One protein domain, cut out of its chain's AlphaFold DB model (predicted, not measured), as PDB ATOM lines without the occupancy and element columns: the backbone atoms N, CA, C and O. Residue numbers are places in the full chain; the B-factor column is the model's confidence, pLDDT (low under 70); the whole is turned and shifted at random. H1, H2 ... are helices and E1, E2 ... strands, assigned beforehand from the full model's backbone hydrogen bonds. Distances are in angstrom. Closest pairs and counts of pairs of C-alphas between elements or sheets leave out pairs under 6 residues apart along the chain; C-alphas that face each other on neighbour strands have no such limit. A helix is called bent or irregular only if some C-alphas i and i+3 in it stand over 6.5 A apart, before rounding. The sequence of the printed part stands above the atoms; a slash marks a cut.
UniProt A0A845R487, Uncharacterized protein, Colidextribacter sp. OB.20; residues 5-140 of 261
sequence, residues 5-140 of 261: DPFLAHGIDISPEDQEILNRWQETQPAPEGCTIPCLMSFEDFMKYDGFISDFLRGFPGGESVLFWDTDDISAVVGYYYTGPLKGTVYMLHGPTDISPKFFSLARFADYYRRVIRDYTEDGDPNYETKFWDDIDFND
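What this domain is: This is residues 5 to 140 of the 261 residues of an uncharacterized protein of Colidextribacter sp. OB.20 (UniProt A0A845R487). A strongly twisted sheet of four antiparallel strands, E1 to E4, forms the core, with H3 packed along its edge strand E1. The long helix H4 begins over the sheet with residues 106 to 112 and runs on past it; H5 folds back from H4 as a short helical hairpin, while H2 packs on the beginning of H4. The printed part has 136 residues with five named helices and four named strands, in the order H1 H2 H3 E1 E2 E3 E4 H4 H5; the sheet's order is E1 E2 E3 E4, and the class is mixed, helices and strands. The whole is compact, with a radius of gyration of the C-alphas of 14.3 A and spans of 41 by 31 by 27 A.

Where its parts are: H1 holds residues 5 to 9, with C-alpha 5 at (493.002, 412.639, 417.412). H2 holds residues 16 to 23, 10.4 A long. H3, residues 43 to 57, is 17.4 A long and irregular: C-alphas 48 and 51 are 7.5 A apart. E1 is residues 65 to 70, 14.1 A; E2 is residues 76 to 81, 16.6 A; E3 is residues 90 to 94, 13.4 A; E4 is residues 101 to 103. H4, residues 106 to 123, is 25.7 A long and begins at C-alpha 106 (478.640, 410.265, 407.872). H5, residues 128 to 134, ends at C-alpha 134 (473.060, 421.971, 393.613).

How they stand to each other: The sheet is a meander, each strand the antiparallel neighbour of the one before. Within hydrogen-bond range are N 66 and O 80 at 2.9 A across the neighbour strands E1 and E2, N 93 and O 77 at 2.8 A across the neighbours E2 and E3, and N 102 and O 90 at 2.8 A across the neighbours E3 and E4. Residues 39 to 40 pair antiparallel with residues 69 to 70 of E1. H3 is on the sheet; its closest C-alphas to E1 are those of Phe 46 and Leu 67, 6.4 A apart. H4 is on one face of the sheet, an arrangement of two layers, helix over sheet, at a height over the sheet of 11.8 A. It lies only just over E4, on which 4 of its C-alphas fall, with 2 on E3, and runs across the strands at 70 degrees to E4 on the local plane. H2 touches residues 106 to 110 of H4 at a shallow tilt of 29 degrees, the same way; the closest C-alphas, of Asp 18 and Leu 106, are 6.4 A apart. H5 only grazes the sheet, with residues 129 to 134. It only just touches residues 116 to 120 of H4, with 3 pairs of C-alphas within 8 A, the closest those of Val 116 and Phe 132, 7.2 A. H1 and H3 are close but not clearly touching, at 6.5 A between the C-alphas of Pro 6 and Phe 43. Every O i to N i+4 pair is within hydrogen-bond range in H1, H2, H4 and H5; in H3, 6 of 11 are.

The domain as a whole: The two C-alphas farthest apart, of Gly 59 and Glu 122, are 42.2 A apart. The printed part has no cut. The link from H2 to H3, residues 24 to 42, is long. The mean pLDDT of the printed part is 86.7; residues 28 to 34, 96 and 121 to 128 are under 70.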
ATOM      1  N   ASP A   5     492.373 412.471 416.089       96.25
ATOM      2  CA  ASP A   5     493.002 412.639 417.412       96.25
ATOM      3  C   ASP A   5     493.024 414.108 417.890       96.25
ATOM      4  O   ASP A   5     492.650 414.361 419.041       96.25
ATOM      5  N   PRO A   6     493.393 415.107 417.055       96.31
ATOM      6  CA  PRO A   6     493.372 416.508 417.468       96.31
ATOM      7  C   PRO A   6     491.961 417.024 417.769       96.31
ATOM      8  O   PRO A   6     491.789 417.793 418.709       96.31
ATOM      9  N   PHE A   7     490.943 416.582 417.025       96.00
ATOM     10  CA  PHE A   7     489.551 416.992 417.236       96.00
ATOM     11  C   PHE A   7     489.009 416.439 418.561       96.00
ATOM     12  O   PHE A   7     488.442 417.188 419.362       96.00
ATOM     13  N   LEU A   8     489.266 415.156 418.840       96.75
ATOM     14  CA  LEU A   8     488.890 414.512 420.104       96.75
ATOM     15  C   LEU A   8     489.559 415.201 421.304       96.75
ATOM     16  O   LEU A   8     488.915 415.438 422.327       96.75
ATOM     17  N   ALA A   9     490.836 415.583 421.174       96.88
ATOM     18  CA  ALA A   9     491.567 416.306 422.215       96.88
ATOM     19  C   ALA A   9     490.968 417.690 422.538       96.88
ATOM     20  O   ALA A   9     491.179 418.202 423.637       96.88
ATOM     21  N   HIS A  10     490.198 418.269 421.612       94.38
ATOM     22  CA  HIS A  10     489.487 419.540 421.780       94.38
ATOM     23  C   HIS A  10     487.996 419.362 422.121       94.38
ATOM     24  O   HIS A  10     487.237 420.327 422.085       94.38
ATOM     25  N   GLY A  11     487.572 418.152 422.503       94.25
ATOM     26  CA  GLY A  11     486.219 417.888 423.005       94.25
ATOM     27  C   GLY A  11     485.153 417.680 421.928       94.25
ATOM     28  O   GLY A  11     483.968 417.662 422.254       94.25
ATOM     29  N   ILE A  12     485.549 417.502 420.665       95.62
ATOM     30  CA  ILE A  12     484.627 417.177 419.572       95.62
ATOM     31  C   ILE A  12     484.319 415.677 419.643       95.62
ATOM     32  O   ILE A  12     485.160 414.846 419.312       95.62
ATOM     33  N   ASP A  13     483.126 415.329 420.124       96.31
ATOM     34  CA  ASP A  13     482.714 413.949 420.414       96.31
ATOM     35  C   ASP A  13     482.178 413.210 419.173       96.31
ATOM     36  O   ASP A  13     480.998 413.301 418.821       96.31
ATOM     37  N   ILE A  14     483.060 412.452 418.521       96.75
ATOM     38  CA  ILE A  14     482.777 411.679 417.304       96.75
ATOM     39  C   ILE A  14     482.589 410.205 417.678       96.75
ATOM     40  O   ILE A  14     483.390 409.649 418.431       96.75
ATOM     41  N   SER A  15     481.565 409.541 417.133       96.12
ATOM     42  CA  SER A  15     481.334 408.111 417.392       96.12
ATOM     43  C   SER A  15     482.505 407.245 416.883       96.12
ATOM     44  O   SER A  15     483.133 407.612 415.892       96.12
ATOM     45  N   PRO A  16     482.823 406.088 417.501       96.38
ATOM     46  CA  PRO A  16     483.899 405.214 417.013       96.38
ATOM     47  C   PRO A  16     483.736 404.785 415.546       96.38
ATOM     48  O   PRO A  16     484.721 404.677 414.821       96.38
ATOM     49  N   GLU A  17     482.494 404.583 415.109       95.56
ATOM     50  CA  GLU A  17     482.140 404.231 413.730       95.56
ATOM     51  C   GLU A  17     482.490 405.373 412.762       95.56
ATOM     52  O   GLU A  17     483.162 405.160 411.752       95.56
ATOM     53  N   ASP A  18     482.125 406.608 413.113       97.00
ATOM     54  CA  ASP A  18     482.449 407.789 412.310       97.00
ATOM     55  C   ASP A  18     483.952 408.109 412.345       97.00
ATOM     56  O   ASP A  18     484.522 408.538 411.340       97.00
ATOM     57  N   GLN A  19     484.629 407.852 413.470       96.50
ATOM     58  CA  GLN A  19     486.083 407.988 413.573       96.50
ATOM     59  C   GLN A  19     486.803 407.073 412.578       96.50
ATOM     60  O   GLN A  19     487.766 407.505 411.945       96.50
ATOM     61  N   GLU A  20     486.354 405.823 412.416       95.75
ATOM     62  CA  GLU A  20     486.936 404.901 411.434       95.75
ATOM     63  C   GLU A  20     486.794 405.450 410.008       95.75
ATOM     64  O   GLU A  20     487.763 405.439 409.244       95.75
ATOM     65  N   ILE A  21     485.621 405.993 409.667       95.56
ATOM     66  CA  ILE A  21     485.359 406.586 408.350       95.56
ATOM     67  C   ILE A  21     486.284 407.781 408.093       95.56
ATOM     68  O   ILE A  21     486.928 407.836 407.044       95.56
ATOM     69  N   LEU A  22     486.390 408.714 409.044       95.12
ATOM     70  CA  LEU A  22     487.231 409.910 408.909       95.12
ATOM     71  C   LEU A  22     488.721 409.562 408.819       95.12
ATOM     72  O   LEU A  22     489.437 410.090 407.971       95.12
ATOM     73  N   ASN A  23     489.194 408.630 409.650       94.38
ATOM     74  CA  ASN A  23     490.596 408.206 409.645       94.38
ATOM     75  C   ASN A  23     491.016 407.549 408.327       94.38
ATOM     76  O   ASN A  23     492.189 407.605 407.963       94.38
ATOM     77  N   ARG A  24     490.063 406.948 407.612       91.75
ATOM     78  CA  ARG A  24     490.281 406.295 406.319       91.75
ATOM     79  C   ARG A  24     489.878 407.162 405.131       91.75
ATOM     80  O   ARG A  24     489.947 406.706 403.992       91.75
ATOM     81  N   TRP A  25     489.471 408.409 405.359       89.25
ATOM     82  CA  TRP A  25     488.972 409.276 404.294       89.25
ATOM     83  C   TRP A  25     490.018 409.486 403.196       89.25
ATOM     84  O   TRP A  25     489.712 409.356 402.017       89.25
ATOM     85  N   GLN A  26     491.282 409.703 403.570       72.12
ATOM     86  CA  GLN A  26     492.388 409.892 402.620       72.12
ATOM     87  C   GLN A  26     492.828 408.601 401.906       72.12
ATOM     88  O   GLN A  26     493.608 408.666 400.960       72.12
ATOM     89  N   GLU A  27     492.338 407.428 402.323       75.94
ATOM     90  CA  GLU A  27     492.536 406.180 401.571       75.94
ATOM     91  C   GLU A  27     491.648 406.128 400.315       75.94
ATOM     92  O   GLU A  27     491.864 405.293 399.434       75.94
ATOM     93  N   THR A  28     490.641 407.004 400.224       66.38
ATOM     94  CA  THR A  28     489.824 407.176 399.017       66.38
ATOM     95  C   THR A  28     490.534 408.085 398.014       66.38
ATOM     96  O   THR A  28     491.358 408.911 398.401       66.38
ATOM     97  N   GLN A  29     490.268 407.904 396.711       65.31
ATOM     98  CA  GLN A  29     490.870 408.746 395.672       65.31
ATOM     99  C   GLN A  29     490.653 410.230 396.014       65.31
ATOM    100  O   GLN A  29     489.508 410.614 396.277       65.31
ATOM    101  N   PRO A  30     491.722 411.048 396.045       68.69
ATOM    102  CA  PRO A  30     491.587 412.460 396.361       68.69
ATOM    103  C   PRO A  30     490.720 413.149 395.310       68.69
ATOM    104  O   PRO A  30     490.663 412.712 394.156       68.69
ATOM    105  N   ALA A  31     490.071 414.240 395.720       68.25
ATOM    106  CA  ALA A  31     489.423 415.127 394.775       68.25
ATOM    107  C   ALA A  31     490.456 415.569 393.713       68.25
ATOM    108  O   ALA A  31     491.595 415.896 394.062       68.25
ATOM    109  N   PRO A  32     490.104 415.514 392.423       68.50
ATOM    110  CA  PRO A  32     490.933 416.053 391.354       68.50
ATOM    111  C   PRO A  32     491.270 417.527 391.602       68.50
ATOM    112  O   PRO A  32     490.449 418.279 392.123       68.50
ATOM    113  N   GLU A  33     492.463 417.957 391.191       69.00
ATOM    114  CA  GLU A  33     492.848 419.370 391.274       69.00
ATOM    115  C   GLU A  33     491.880 420.257 390.466       69.00
ATOM    116  O   GLU A  33     491.508 419.916 389.340       69.00
ATOM    117  N   GLY A  34     491.497 421.409 391.030       66.00
ATOM    118  CA  GLY A  34     490.643 422.403 390.368       66.00
ATOM    119  C   GLY A  34     489.171 422.004 390.230       66.00
ATOM    120  O   GLY A  34     488.494 422.487 389.320       66.00
ATOM    121  N   CYS A  35     488.678 421.093 391.077       71.56
ATOM    122  CA  CYS A  35     487.253 420.796 391.183       71.56
ATOM    123  C   CYS A  35     486.656 421.375 392.472       71.56
ATOM    124  O   CYS A  35     487.336 421.557 393.476       71.56
ATOM    125  N   THR A  36     485.350 421.616 392.455       79.88
ATOM    126  CA  THR A  36     484.585 422.157 393.588       79.88
ATOM    127  C   THR A  36     484.136 421.077 394.581       79.88
ATOM    128  O   THR A  36     483.272 421.327 395.418       79.88
ATOM    129  N   ILE A  37     484.691 419.862 394.502       84.19
ATOM    130  CA  ILE A  37     484.421 418.787 395.465       84.19
ATOM    131  C   ILE A  37     485.243 419.070 396.734       84.19
ATOM    132  O   ILE A  37     486.446 419.304 396.628       84.19
ATOM    133  N   PRO A  38     484.638 419.053 397.933       87.19
ATOM    134  CA  PRO A  38     485.299 419.525 399.138       87.19
ATOM    135  C   PRO A  38     486.353 418.536 399.647       87.19
ATOM    136  O   PRO A  38     486.133 417.326 399.730       87.19
ATOM    137  N   CYS A  39     487.497 419.068 400.054       87.94
ATOM    138  CA  CYS A  39     488.617 418.317 400.594       87.94
ATOM    139  C   CYS A  39     488.528 418.231 402.118       87.94
ATOM    140  O   CYS A  39     488.125 419.182 402.784       87.94
ATOM    141  N   LEU A  40     488.938 417.092 402.685       91.81
ATOM    142  CA  LEU A  40     489.015 416.940 404.139       91.81
ATOM    143  C   LEU A  40     490.124 417.847 404.693       91.81
ATOM    144  O   LEU A  40     491.296 417.676 404.356       91.81
ATOM    145  N   MET A  41     489.750 418.779 405.564       92.38
ATOM    146  CA  MET A  41     490.643 419.755 406.180       92.38
ATOM    147  C   MET A  41     491.503 419.139 407.276       92.38
ATOM    148  O   MET A  41     491.048 418.275 408.029       92.38
ATOM    149  N   SER A  42     492.721 419.654 407.448       92.94
ATOM    150  CA  SER A  42     493.488 419.416 408.671       92.94
ATOM    151  C   SER A  42     492.846 420.131 409.871       92.94
ATOM    152  O   SER A  42     492.068 421.073 409.715       92.94
ATOM    153  N   PHE A  43     493.204 419.726 411.094       94.12
ATOM    154  CA  PHE A  43     492.763 420.445 412.295       94.12
ATOM    155  C   PHE A  43     493.222 421.916 412.289       94.12
ATOM    156  O   PHE A  43     492.481 422.798 412.708       94.12
ATOM    157  N   GLU A  44     494.426 422.195 411.783       94.31
ATOM    158  CA  GLU A  44     494.969 423.556 411.690       94.31
ATOM    159  C   GLU A  44     494.166 424.430 410.719       94.31
ATOM    160  O   GLU A  44     493.951 425.610 410.995       94.31
ATOM    161  N   ASP A  45     493.690 423.852 409.612       93.38
ATOM    162  CA  ASP A  45     492.818 424.542 408.659       93.38
ATOM    163  C   ASP A  45     491.435 424.793 409.252       93.38
ATOM    164  O   ASP A  45     490.951 425.923 409.206       93.38
ATOM    165  N   PHE A  46     490.851 423.792 409.916       92.00
ATOM    166  CA  PHE A  46     489.600 423.950 410.658       92.00
ATOM    167  C   PHE A  46     489.673 425.101 411.676       92.00
ATOM    168  O   PHE A  46     488.752 425.910 411.761       92.00
ATOM    169  N   MET A  47     490.779 425.241 412.413       93.06
ATOM    170  CA  MET A  47     490.926 426.311 413.410       93.06
ATOM    171  C   MET A  47     490.889 427.725 412.809       93.06
ATOM    172  O   MET A  47     490.594 428.682 413.529       93.06
ATOM    173  N   LYS A  48     491.122 427.886 411.499       93.38
ATOM    174  CA  LYS A  48     490.953 429.176 410.806       93.38
ATOM    175  C   LYS A  48     489.483 429.620 410.764       93.38
ATOM    176  O   LYS A  48     489.222 430.813 410.622       93.38
ATOM    177  N   TYR A  49     488.543 428.690 410.953       91.00
ATOM    178  CA  TYR A  49     487.100 428.934 410.977       91.00
ATOM    179  C   TYR A  49     486.537 429.275 412.367       91.00
ATOM    180  O   TYR A  49     485.330 429.487 412.471       91.00
ATOM    181  N   ASP A  50     487.344 429.378 413.435       89.12
ATOM    182  CA  ASP A  50     486.824 429.613 414.802       89.12
ATOM    183  C   ASP A  50     485.944 430.873 414.903       89.12
ATOM    184  O   ASP A  50     484.892 430.836 415.538       89.12
ATOM    185  N   GLY A  51     486.309 431.958 414.206       88.06
ATOM    186  CA  GLY A  51     485.483 433.169 414.141       88.06
ATOM    187  C   GLY A  51     484.114 432.915 413.501       88.06
ATOM    188  O   GLY A  51     483.084 433.234 414.089       88.06
ATOM    189  N   PHE A  52     484.095 432.255 412.339       88.62
ATOM    190  CA  PHE A  52     482.855 431.889 411.647       88.62
ATOM    191  C   PHE A  52     481.978 430.959 412.501       88.62
ATOM    192  O   PHE A  52     480.783 431.197 412.668       88.62
ATOM    193  N   ILE A  53     482.576 429.930 413.103       89.62
ATOM    194  CA  ILE A  53     481.870 428.994 413.983       89.62
ATOM    195  C   ILE A  53     481.285 429.742 415.179       89.62
ATOM    196  O   ILE A  53     480.120 429.539 415.502       89.62
ATOM    197  N   SER A  54     482.054 430.626 415.816       87.62
ATOM    198  CA  SER A  54     481.596 431.387 416.979       87.62
ATOM    199  C   SER A  54     480.413 432.308 416.664       87.62
ATOM    200  O   SER A  54     479.523 432.445 417.502       87.62
ATOM    201  N   ASP A  55     480.389 432.928 415.484       85.88
ATOM    202  CA  ASP A  55     479.356 433.905 415.119       85.88
ATOM    203  C   ASP A  55     478.054 433.238 414.630       85.88
ATOM    204  O   ASP A  55     476.942 433.703 414.942       85.88
ATOM    205  N   PHE A  56     478.181 432.133 413.884       84.56
ATOM    206  CA  PHE A  56     477.071 431.525 413.140       84.56
ATOM    207  C   PHE A  56     476.588 430.178 413.690       84.56
ATOM    208  O   PHE A  56     475.387 429.910 413.638       84.56
ATOM    209  N   LEU A  57     477.482 429.339 414.221       88.88
ATOM    210  CA  LEU A  57     477.177 427.934 414.540       88.88
ATOM    211  C   LEU A  57     477.147 427.642 416.046       88.88
ATOM    212  O   LEU A  57     476.324 426.852 416.508       88.88
ATOM    213  N   ARG A  58     478.025 428.283 416.821       90.19
ATOM    214  CA  ARG A  58     478.186 428.030 418.255       90.19
ATOM    215  C   ARG A  58     476.911 428.396 419.011       90.19
ATOM    216  O   ARG A  58     476.389 429.503 418.877       90.19
ATOM    217  N   GLY A  59     476.437 427.477 419.845       90.50
ATOM    218  CA  GLY A  59     475.204 427.634 420.611       90.50
ATOM    219  C   GLY A  59     473.921 427.349 419.827       90.50
ATOM    220  O   GLY A  59     472.838 427.564 420.376       90.50
ATOM    221  N   PHE A  60     474.006 426.859 418.584       93.62
ATOM    222  CA  PHE A  60     472.818 426.447 417.841       93.62
ATOM    223  C   PHE A  60     472.067 425.323 418.590       93.62
ATOM    224  O   PHE A  60     472.666 424.295 418.921       93.62
ATOM    225  N   PRO A  61     470.746 425.451 418.841       93.31
ATOM    226  CA  PRO A  61     470.005 424.477 419.652       93.31
ATOM    227  C   PRO A  61     469.957 423.055 419.079       93.31
ATOM    228  O   PRO A  61     469.776 422.099 419.834       93.31
ATOM    229  N   GLY A  62     470.110 422.894 417.760       93.38
ATOM    230  CA  GLY A  62     470.149 421.578 417.117       93.38
ATOM    231  C   GLY A  62     471.412 420.767 417.420       93.38
ATOM    232  O   GLY A  62     471.410 419.551 417.214       93.38
ATOM    233  N   GLY A  63     472.447 421.412 417.963       95.25
ATOM    234  CA  GLY A  63     473.716 420.799 418.327       95.25
ATOM    235  C   GLY A  63     474.912 421.601 417.830       95.25
ATOM    236  O   GLY A  63     474.830 422.330 416.845       95.25
ATOM    237  N   GLU A  64     476.042 421.420 418.503       95.44
ATOM    238  CA  GLU A  64     477.336 421.913 418.035       95.44
ATOM    239  C   GLU A  64     477.834 421.088 416.840       95.44
ATOM    240  O   GLU A  64     477.637 419.864 416.776       95.44
ATOM    241  N   SER A  65     478.524 421.760 415.919       95.38
ATOM    242  CA  SER A  65     479.090 421.157 414.716       95.38
ATOM    243  C   SER A  65     480.568 421.486 414.514       95.38
ATOM    244  O   SER A  65     481.117 422.433 415.077       95.38
ATOM    245  N   VAL A  66     481.222 420.654 413.710       95.31
ATOM    246  CA  VAL A  66     482.601 420.816 413.248       95.31
ATOM    247  C   VAL A  66     482.596 420.847 411.724       95.31
ATOM    248  O   VAL A  66     481.871 420.080 411.093       95.31
ATOM    249  N   LEU A  67     483.391 421.734 411.130       95.25
ATOM    250  CA  LEU A  67     483.614 421.754 409.687       95.25
ATOM    251  C   LEU A  67     484.777 420.816 409.382       95.25
ATOM    252  O   LEU A  67     485.895 421.050 409.834       95.25
ATOM    253  N   PHE A  68     484.499 419.737 408.660       94.19
ATOM    254  CA  PHE A  68     485.521 418.757 408.288       94.19
ATOM    255  C   PHE A  68     485.988 418.937 406.852       94.19
ATOM    256  O   PHE A  68     487.133 418.603 406.564       94.19
ATOM    257  N   TRP A  69     485.141 419.467 405.966       93.44
ATOM    258  CA  TRP A  69     485.511 419.667 404.571       93.44
ATOM    259  C   TRP A  69     485.283 421.098 404.111       93.44
ATOM    260  O   TRP A  69     484.329 421.748 404.541       93.44
ATOM    261  N   ASP A  70     486.160 421.542 403.221       90.69
ATOM    262  CA  ASP A  70     486.186 422.876 402.628       90.69
ATOM    263  C   ASP A  70     486.575 422.781 401.147       90.69
ATOM    264  O   ASP A  70     487.135 421.773 400.706       90.69
ATOM    265  N   THR A  71     486.257 423.814 400.380       85.75
ATOM    266  CA  THR A  71     486.601 423.940 398.961       85.75
ATOM    267  C   THR A  71     487.550 425.105 398.741       85.75
ATOM    268  O   THR A  71     487.308 426.200 399.235       85.75
ATOM    269  N   ASP A  72     488.574 424.909 397.913       75.62
ATOM    270  CA  ASP A  72     489.551 425.967 397.625       75.62
ATOM    271  C   ASP A  72     488.974 427.094 396.739       75.62
ATOM    272  O   ASP A  72     489.357 428.256 396.878       75.62
ATOM    273  N   ASP A  73     488.049 426.758 395.832       74.38
ATOM    274  CA  ASP A  73     487.628 427.645 394.732       74.38
ATOM    275  C   ASP A  73     486.267 428.331 394.943       74.38
ATOM    276  O   ASP A  73     485.943 429.298 394.246       74.38
ATOM    277  N   ILE A  74     485.466 427.863 395.903       80.94
ATOM    278  CA  ILE A  74     484.153 428.431 396.235       80.94
ATOM    279  C   ILE A  74     484.011 428.594 397.750       80.94
ATOM    280  O   ILE A  74     484.710 427.964 398.534       80.94
ATOM    281  N   SER A  75     483.108 429.469 398.190       84.44
ATOM    282  CA  SER A  75     482.805 429.630 399.617       84.44
ATOM    283  C   SER A  75     481.796 428.568 400.064       84.44
ATOM    284  O   SER A  75     480.619 428.883 400.267       84.44
ATOM    285  N   ALA A  76     482.250 427.315 400.168       89.44
ATOM    286  CA  ALA A  76     481.423 426.175 400.548       89.44
ATOM    287  C   ALA A  76     482.124 425.247 401.547       89.44
ATOM    288  O   ALA A  76     483.294 424.913 401.398       89.44
ATOM    289  N   VAL A  77     481.385 424.784 402.555       92.44
ATOM    290  CA  VAL A  77     481.904 423.879 403.592       92.44
ATOM    291  C   VAL A  77     480.918 422.759 403.890       92.44
ATOM    292  O   VAL A  77     479.703 422.905 403.733       92.44
ATOM    293  N   VAL A  78     481.434 421.629 404.370       94.56
ATOM    294  CA  VAL A  78     480.619 420.514 404.866       94.56
ATOM    295  C   VAL A  78     480.872 420.335 406.355       94.56
ATOM    296  O   VAL A  78     482.016 420.188 406.806       94.56
ATOM    297  N   GLY A  79     479.785 420.349 407.122       95.81
ATOM    298  CA  GLY A  79     479.824 420.243 408.572       95.81
ATOM    299  C   GLY A  79     479.174 418.975 409.103       95.81
ATOM    300  O   GLY A  79     478.250 418.418 408.511       95.81
ATOM    301  N   TYR A  80     479.663 418.530 410.254       97.75
ATOM    302  CA  TYR A  80     479.193 417.361 410.985       97.75
ATOM    303  C   TYR A  80     478.723 417.785 412.375       97.75
ATOM    304  O   TYR A  80     479.466 418.429 413.121       97.75
ATOM    305  N   TYR A  81     477.500 417.417 412.742       98.00
ATOM    306  CA  TYR A  81     476.982 417.650 414.087       98.00
ATOM    307  C   TYR A  81     477.534 416.602 415.053       98.00
ATOM    308  O   TYR A  81     477.306 415.408 414.868       98.00
ATOM    309  N   TYR A  82     478.213 417.030 416.117       97.19
ATOM    310  CA  TYR A  82     478.819 416.120 417.101       97.19
ATOM    311  C   TYR A  82     478.089 416.114 418.455       97.19
ATOM    312  O   TYR A  82     478.370 415.279 419.315       97.19
ATOM    313  N   THR A  83     477.090 416.982 418.646       97.00
ATOM    314  CA  THR A  83     476.202 416.979 419.822       97.00
ATOM    315  C   THR A  83     474.744 417.256 419.440       97.00
ATOM    316  O   THR A  83     474.431 417.492 418.276       97.00
ATOM    317  N   GLY A  84     473.848 417.214 420.431       96.56
ATOM    318  CA  GLY A  84     472.445 417.607 420.280       96.56
ATOM    319  C   GLY A  84     471.581 416.626 419.478       96.56
ATOM    320  O   GLY A  84     472.026 415.521 419.151       96.56
ATOM    321  N   PRO A  85     470.327 417.012 419.172       97.38
ATOM    322  CA  PRO A  85     469.394 416.190 418.394       97.38
ATOM    323  C   PRO A  85     469.913 415.802 417.005       97.38
ATOM    324  O   PRO A  85     469.543 414.752 416.484       97.38
ATOM    325  N   LEU A  86     470.771 416.636 416.412       97.94
ATOM    326  CA  LEU A  86     471.330 416.420 415.079       97.94
ATOM    327  C   LEU A  86     472.641 415.624 415.085       97.94
ATOM    328  O   LEU A  86     473.185 415.375 414.009       97.94
ATOM    329  N   LYS A  87     473.150 415.194 416.251       97.62
ATOM    330  CA  LYS A  87     474.415 414.451 416.363       97.62
ATOM    331  C   LYS A  87     474.496 413.316 415.340       97.62
ATOM    332  O   LYS A  87     473.559 412.528 415.223       97.62
ATOM    333  N   GLY A  88     475.626 413.210 414.646       97.12
ATOM    334  CA  GLY A  88     475.920 412.200 413.632       97.12
ATOM    335  C   GLY A  88     475.426 412.536 412.223       97.12
ATOM    336  O   GLY A  88     475.681 411.761 411.306       97.12
ATOM    337  N   THR A  89     474.715 413.649 412.033       98.00
ATOM    338  CA  THR A  89     474.256 414.089 410.707       98.00
ATOM    339  C   THR A  89     475.244 415.050 410.049       98.00
ATOM    340  O   THR A  89     476.073 415.670 410.722       98.00
ATOM    341  N   VAL A  90     475.149 415.170 408.724       97.69
ATOM    342  CA  VAL A  90     476.033 416.007 407.904       97.69
ATOM    343  C   VAL A  90     475.201 417.046 407.163       97.69
ATOM    344  O   VAL A  90     474.197 416.699 406.535       97.69
ATOM    345  N   TYR A  91     475.622 418.307 407.215       95.38
ATOM    346  CA  TYR A  91     475.045 419.406 406.440       95.38
ATOM    347  C   TYR A  91     476.069 419.967 405.458       95.38
ATOM    348  O   TYR A  91     477.280 419.834 405.643       95.38
ATOM    349  N   MET A  92     475.562 420.607 404.413       93.00
ATOM    350  CA  MET A  92     476.362 421.221 403.363       93.00
ATOM    351  C   MET A  92     475.967 422.681 403.267       93.00
ATOM    352  O   MET A  92     474.782 422.986 403.143       93.00
ATOM    353  N   LEU A  93     476.957 423.558 403.355       90.19
ATOM    354  CA  LEU A  93     476.767 424.994 403.352       90.19
ATOM    355  C   LEU A  93     477.423 425.569 402.101       90.19
ATOM    356  O   LEU A  93     478.645 425.637 402.024       90.19
ATOM    357  N   HIS A  94     476.598 425.992 401.146       84.19
ATOM    358  CA  HIS A  94     477.007 426.704 399.939       84.19
ATOM    359  C   HIS A  94     475.987 427.822 399.679       84.19
ATOM    360  O   HIS A  94     474.828 427.554 399.367       84.19
ATOM    361  N   GLY A  95     476.385 429.082 399.873       74.50
ATOM    362  CA  GLY A  95     475.471 430.226 399.771       74.50
ATOM    363  C   GLY A  95     474.695 430.520 401.072       74.50
ATOM    364  O   GLY A  95     475.343 430.756 402.093       74.50
ATOM    365  N   PRO A  96     473.346 430.623 401.059       65.50
ATOM    366  CA  PRO A  96     472.570 431.017 402.239       65.50
ATOM    367  C   PRO A  96     472.806 430.069 403.422       65.50
ATOM    368  O   PRO A  96     473.085 428.887 403.236       65.50
ATOM    369  N   THR A  97     472.670 430.596 404.641       79.25
ATOM    370  CA  THR A  97     472.973 429.913 405.910       79.25
ATOM    371  C   THR A  97     471.946 428.828 406.273       79.25
ATOM    372  O   THR A  97     471.324 428.900 407.328       79.25
ATOM    373  N   ASP A  98     471.730 427.840 405.398       90.12
ATOM    374  CA  ASP A  98     470.955 426.624 405.673       90.12
ATOM    375  C   ASP A  98     471.881 425.551 406.256       90.12
ATOM    376  O   ASP A  98     472.676 424.931 405.551       90.12
ATOM    377  N   ILE A  99     471.768 425.329 407.563       93.81
ATOM    378  CA  ILE A  99     472.546 424.316 408.288       93.81
ATOM    379  C   ILE A  99     471.744 423.030 408.529       93.81
ATOM    380  O   ILE A  99     472.128 422.196 409.354       93.81
ATOM    381  N   SER A 100     470.624 422.842 407.824       95.06
ATOM    382  CA  SER A 100     469.861 421.599 407.901       95.06
ATOM    383  C   SER A 100     470.657 420.413 407.346       95.06
ATOM    384  O   SER A 100     471.364 420.545 406.340       95.06
ATOM    385  N   PRO A 101     470.550 419.225 407.970       95.88
ATOM    386  CA  PRO A 101     471.215 418.038 407.456       95.88
ATOM    387  C   PRO A 101     470.837 417.746 406.005       95.88
ATOM    388  O   PRO A 101     469.667 417.832 405.639       95.88
ATOM    389  N   LYS A 102     471.818 417.335 405.200       95.00
ATOM    390  CA  LYS A 102     471.610 416.742 403.869       95.00
ATOM    391  C   LYS A 102     471.811 415.227 403.889       95.00
ATOM    392  O   LYS A 102     471.208 414.532 403.076       95.00
ATOM    393  N   PHE A 103     472.570 414.709 404.859       96.38
ATOM    394  CA  PHE A 103     472.737 413.275 405.101       96.38
ATOM    395  C   PHE A 103     472.472 412.915 406.559       96.38
ATOM    396  O   PHE A 103     472.875 413.622 407.486       96.38
ATOM    397  N   PHE A 104     471.841 411.761 406.761       96.00
ATOM    398  CA  PHE A 104     471.516 411.245 408.090       96.00
ATOM    399  C   PHE A 104     472.688 410.597 408.833       96.00
ATOM    400  O   PHE A 104     472.613 410.393 410.045       96.00
ATOM    401  N   SER A 105     473.768 410.284 408.125       95.94
ATOM    402  CA  SER A 105     474.978 409.719 408.706       95.94
ATOM    403  C   SER A 105     476.205 410.110 407.898       95.94
ATOM    404  O   SER A 105     476.119 410.359 406.689       95.94
ATOM    405  N   LEU A 106     477.365 410.102 408.556       95.94
ATOM    406  CA  LEU A 106     478.640 410.265 407.872       95.94
ATOM    407  C   LEU A 106     478.886 409.141 406.856       95.94
ATOM    408  O   LEU A 106     479.429 409.395 405.787       95.94
ATOM    409  N   ALA A 107     478.450 407.915 407.156       94.44
ATOM    410  CA  ALA A 107     478.564 406.783 406.237       94.44
ATOM    411  C   ALA A 107     477.873 407.053 404.891       94.44
ATOM    412  O   ALA A 107     478.484 406.863 403.841       94.44
ATOM    413  N   ARG A 108     476.639 407.578 404.909       93.88
ATOM    414  CA  ARG A 108     475.925 407.931 403.673       93.88
ATOM    415  C   ARG A 108     476.595 409.061 402.912       93.88
ATOM    416  O   ARG A 108     476.690 408.987 401.690       93.88
ATOM    417  N   PHE A 109     477.089 410.074 403.622       94.25
ATOM    418  CA  PHE A 109     477.868 411.130 402.985       94.25
ATOM    419  C   PHE A 109     479.141 410.572 402.332       94.25
ATOM    420  O   PHE A 109     479.441 410.913 401.194       94.25
ATOM    421  N   ALA A 110     479.860 409.668 403.002       92.62
ATOM    422  CA  ALA A 110     481.061 409.037 402.461       92.62
ATOM    423  C   ALA A 110     480.771 408.218 401.193       92.62
ATOM    424  O   ALA A 110     481.549 408.259 400.239       92.62
ATOM    425  N   ASP A 111     479.658 407.486 401.160       90.94
ATOM    426  CA  ASP A 111     479.248 406.713 399.985       90.94
ATOM    427  C   ASP A 111     478.850 407.618 398.814       90.94
ATOM    428  O   ASP A 111     479.293 407.386 397.685       90.94
ATOM    429  N   TYR A 112     478.094 408.687 399.088       90.06
ATOM    430  CA  TYR A 112     477.785 409.729 398.110       90.06
ATOM    431  C   TYR A 112     479.063 410.366 397.549       90.06
ATOM    432  O   TYR A 112     479.268 410.382 396.336       90.06
ATOM    433  N   TYR A 113     479.965 410.806 398.429       88.75
ATOM    434  CA  TYR A 113     481.230 411.439 398.069       88.75
ATOM    435  C   TYR A 113     482.062 410.546 397.141       88.75
ATOM    436  O   TYR A 113     482.485 410.971 396.066       88.75
ATOM    437  N   ARG A 114     482.243 409.267 397.500       86.69
ATOM    438  CA  ARG A 114     482.987 408.297 396.676       86.69
ATOM    439  C   ARG A 114     482.343 408.077 395.315       86.69
ATOM    440  O   ARG A 114     483.061 407.915 394.328       86.69
ATOM    441  N   ARG A 115     481.008 408.047 395.253       85.50
ATOM    442  CA  ARG A 115     480.286 407.918 393.987       85.50
ATOM    443  C   ARG A 115     480.554 409.120 393.087       85.50
ATOM    444  O   ARG A 115     480.930 408.913 391.940       85.50
ATOM    445  N   VAL A 116     480.447 410.340 393.618       83.12
ATOM    446  CA  VAL A 116     480.720 411.561 392.844       83.12
ATOM    447  C   VAL A 116     482.167 411.594 392.343       83.12
ATOM    448  O   VAL A 116     482.386 411.897 391.174       83.12
ATOM    449  N   ILE A 117     483.144 411.218 393.175       80.00
ATOM    450  CA  ILE A 117     484.556 411.123 392.762       80.00
ATOM    451  C   ILE A 117     484.748 410.108 391.629       80.00
ATOM    452  O   ILE A 117     485.438 410.395 390.654       80.00
ATOM    453  N   ARG A 118     484.130 408.926 391.717       79.19
ATOM    454  CA  ARG A 118     484.211 407.932 390.639       79.19
ATOM    455  C   ARG A 118     483.598 408.478 389.348       79.19
ATOM    456  O   ARG A 118     484.253 408.445 388.310       79.19
ATOM    457  N   ASP A 119     482.387 409.020 389.425       76.88
ATOM    458  CA  ASP A 119     481.679 409.559 388.263       76.88
ATOM    459  C   ASP A 119     482.450 410.763 387.660       76.88
ATOM    460  O   ASP A 119     482.446 410.959 386.447       76.88
ATOM    461  N   TYR A 120     483.198 411.528 388.473       70.12
ATOM    462  CA  TYR A 120     484.199 412.504 388.005       70.12
ATOM    463  C   TYR A 120     485.255 411.890 387.105       70.12
ATOM    464  O   TYR A 120     485.484 412.366 385.991       70.12
ATOM    465  N   THR A 121     485.918 410.845 387.592       65.75
ATOM    466  CA  THR A 121     487.041 410.244 386.866       65.75
ATOM    467  C   THR A 121     486.631 409.624 385.529       65.75
ATOM    468  O   THR A 121     487.480 409.473 384.652       65.75
ATOM    469  N   GLU A 122     485.348 409.289 385.362       65.56
ATOM    470  CA  GLU A 122     484.800 408.674 384.152       65.56
ATOM    471  C   GLU A 122     484.333 409.707 383.107       65.56
ATOM    472  O   GLU A 122     484.585 409.506 381.916       65.56
ATOM    473  N   ASP A 123     483.717 410.820 383.528       62.56
ATOM    474  CA  ASP A 123     483.062 411.775 382.615       62.56
ATOM    475  C   ASP A 123     483.950 412.960 382.178       62.56
ATOM    476  O   ASP A 123     483.763 413.496 381.082       62.56
ATOM    477  N   GLY A 124     484.902 413.405 383.014       58.75
ATOM    478  CA  GLY A 124     485.757 414.574 382.730       58.75
ATOM    479  C   GLY A 124     485.013 415.920 382.611       58.75
ATOM    480  O   GLY A 124     485.529 416.860 382.004       58.75
ATOM    481  N   ASP A 125     483.791 416.005 383.143       60.47
ATOM    482  CA  ASP A 125     482.933 417.197 383.105       60.47
ATOM    483  C   ASP A 125     483.477 418.303 384.042       60.47
ATOM    484  O   ASP A 125     483.867 418.018 385.165       60.47
ATOM    485  N   PRO A 126     483.550 419.580 383.648       56.75
ATOM    486  CA  PRO A 126     483.910 420.659 384.570       56.75
ATOM    487  C   PRO A 126     482.767 421.101 385.514       56.75
ATOM    488  O   PRO A 126     483.026 421.851 386.451       56.75
ATOM    489  N   ASN A 127     481.516 420.657 385.323       57.47
ATOM    490  CA  ASN A 127     480.332 421.149 386.060       57.47
ATOM    491  C   ASN A 127     480.052 420.443 387.412       57.47
ATOM    492  O   ASN A 127     478.894 420.287 387.810       57.47
ATOM    493  N   TYR A 128     481.081 420.000 388.141       65.06
ATOM    494  CA  TYR A 128     480.885 419.263 389.404       65.06
ATOM    495  C   TYR A 128     480.353 420.106 390.560       65.06
ATOM    496  O   TYR A 128     479.848 419.533 391.523       65.06
ATOM    497  N   GLU A 129     480.371 421.434 390.436       70.19
ATOM    498  CA  GLU A 129     479.705 422.307 391.403       70.19
ATOM    499  C   GLU A 129     478.212 421.988 391.456       70.19
ATOM    500  O   GLU A 129     477.690 421.646 392.514       70.19
ATOM    501  N   THR A 130     477.561 421.941 390.292       70.25
ATOM    502  CA  THR A 130     476.144 421.589 390.201       70.25
ATOM    503  C   THR A 130     475.887 420.157 390.660       70.25
ATOM    504  O   THR A 130     474.943 419.932 391.405       70.25
ATOM    505  N   LYS A 131     476.727 419.178 390.290       71.38
ATOM    506  CA  LYS A 131     476.514 417.771 390.696       71.38
ATOM    507  C   LYS A 131     476.682 417.538 392.206       71.38
ATOM    508  O   LYS A 131     476.002 416.672 392.753       71.38
ATOM    509  N   PHE A 132     477.609 418.243 392.862       81.00
ATOM    510  CA  PHE A 132     477.904 418.036 394.284       81.00
ATOM    511  C   PHE A 132     477.060 418.930 395.204       81.00
ATOM    512  O   PHE A 132     476.610 418.478 396.253       81.00
ATOM    513  N   TRP A 133     476.842 420.191 394.823       82.38
ATOM    514  CA  TRP A 133     476.213 421.193 395.688       82.38
ATOM    515  C   TRP A 133     474.753 421.484 395.336       82.38
ATOM    516  O   TRP A 133     473.950 421.653 396.252       82.38
ATOM    517  N   ASP A 134     474.391 421.510 394.048       75.69
ATOM    518  CA  ASP A 134     473.060 421.971 393.613       75.69
ATOM    519  C   ASP A 134     472.066 420.825 393.363       75.69
ATOM    520  O   ASP A 134     470.893 420.933 393.714       75.69
ATOM    521  N   ASP A 135     472.523 419.721 392.767       71.88
ATOM    522  CA  ASP A 135     471.725 418.535 392.410       71.88
ATOM    523  C   ASP A 135     471.881 417.411 393.446       71.88
ATOM    524  O   ASP A 135     471.818 416.217 393.151       71.88
ATOM    525  N   ILE A 136     472.140 417.794 394.698       78.00
ATOM    526  CA  ILE A 136     472.225 416.840 395.791       78.00
ATOM    527  C   ILE A 136     470.834 416.324 396.161       78.00
ATOM    528  O   ILE A 136     470.001 417.007 396.767       78.00
ATOM    529  N   ASP A 137     470.610 415.048 395.875       76.62
ATOM    530  CA  ASP A 137     469.476 414.322 396.413       76.62
ATOM    531  C   ASP A 137     469.607 414.193 397.932       76.62
ATOM    532  O   ASP A 137     470.552 413.596 398.456       76.62
ATOM    533  N   PHE A 138     468.624 414.723 398.661       80.31
ATOM    534  CA  PHE A 138     468.572 414.594 400.113       80.31
ATOM    535  C   PHE A 138     468.698 413.126 400.539       80.31
ATOM    536  O   PHE A 138     467.903 412.276 400.121       80.31
ATOM    537  N   ASN A 139     469.667 412.855 401.418       85.19
ATOM    538  CA  ASN A 139     470.027 411.523 401.890       85.19
ATOM    539  C   ASN A 139     470.292 410.529 400.744       85.19
ATOM    540  O   ASN A 139     469.991 409.342 400.864       85.19
ATOM    541  N   ASP A 140     470.819 411.020 399.623       81.38
ATOM    542  CA  ASP A 140     471.114 410.230 398.431       81.38
ATOM    543  C   ASP A 140     469.895 409.454 397.885       81.38
ATOM    544  O   ASP A 140     469.999 408.313 397.433       81.38
TER     545      ASP A 140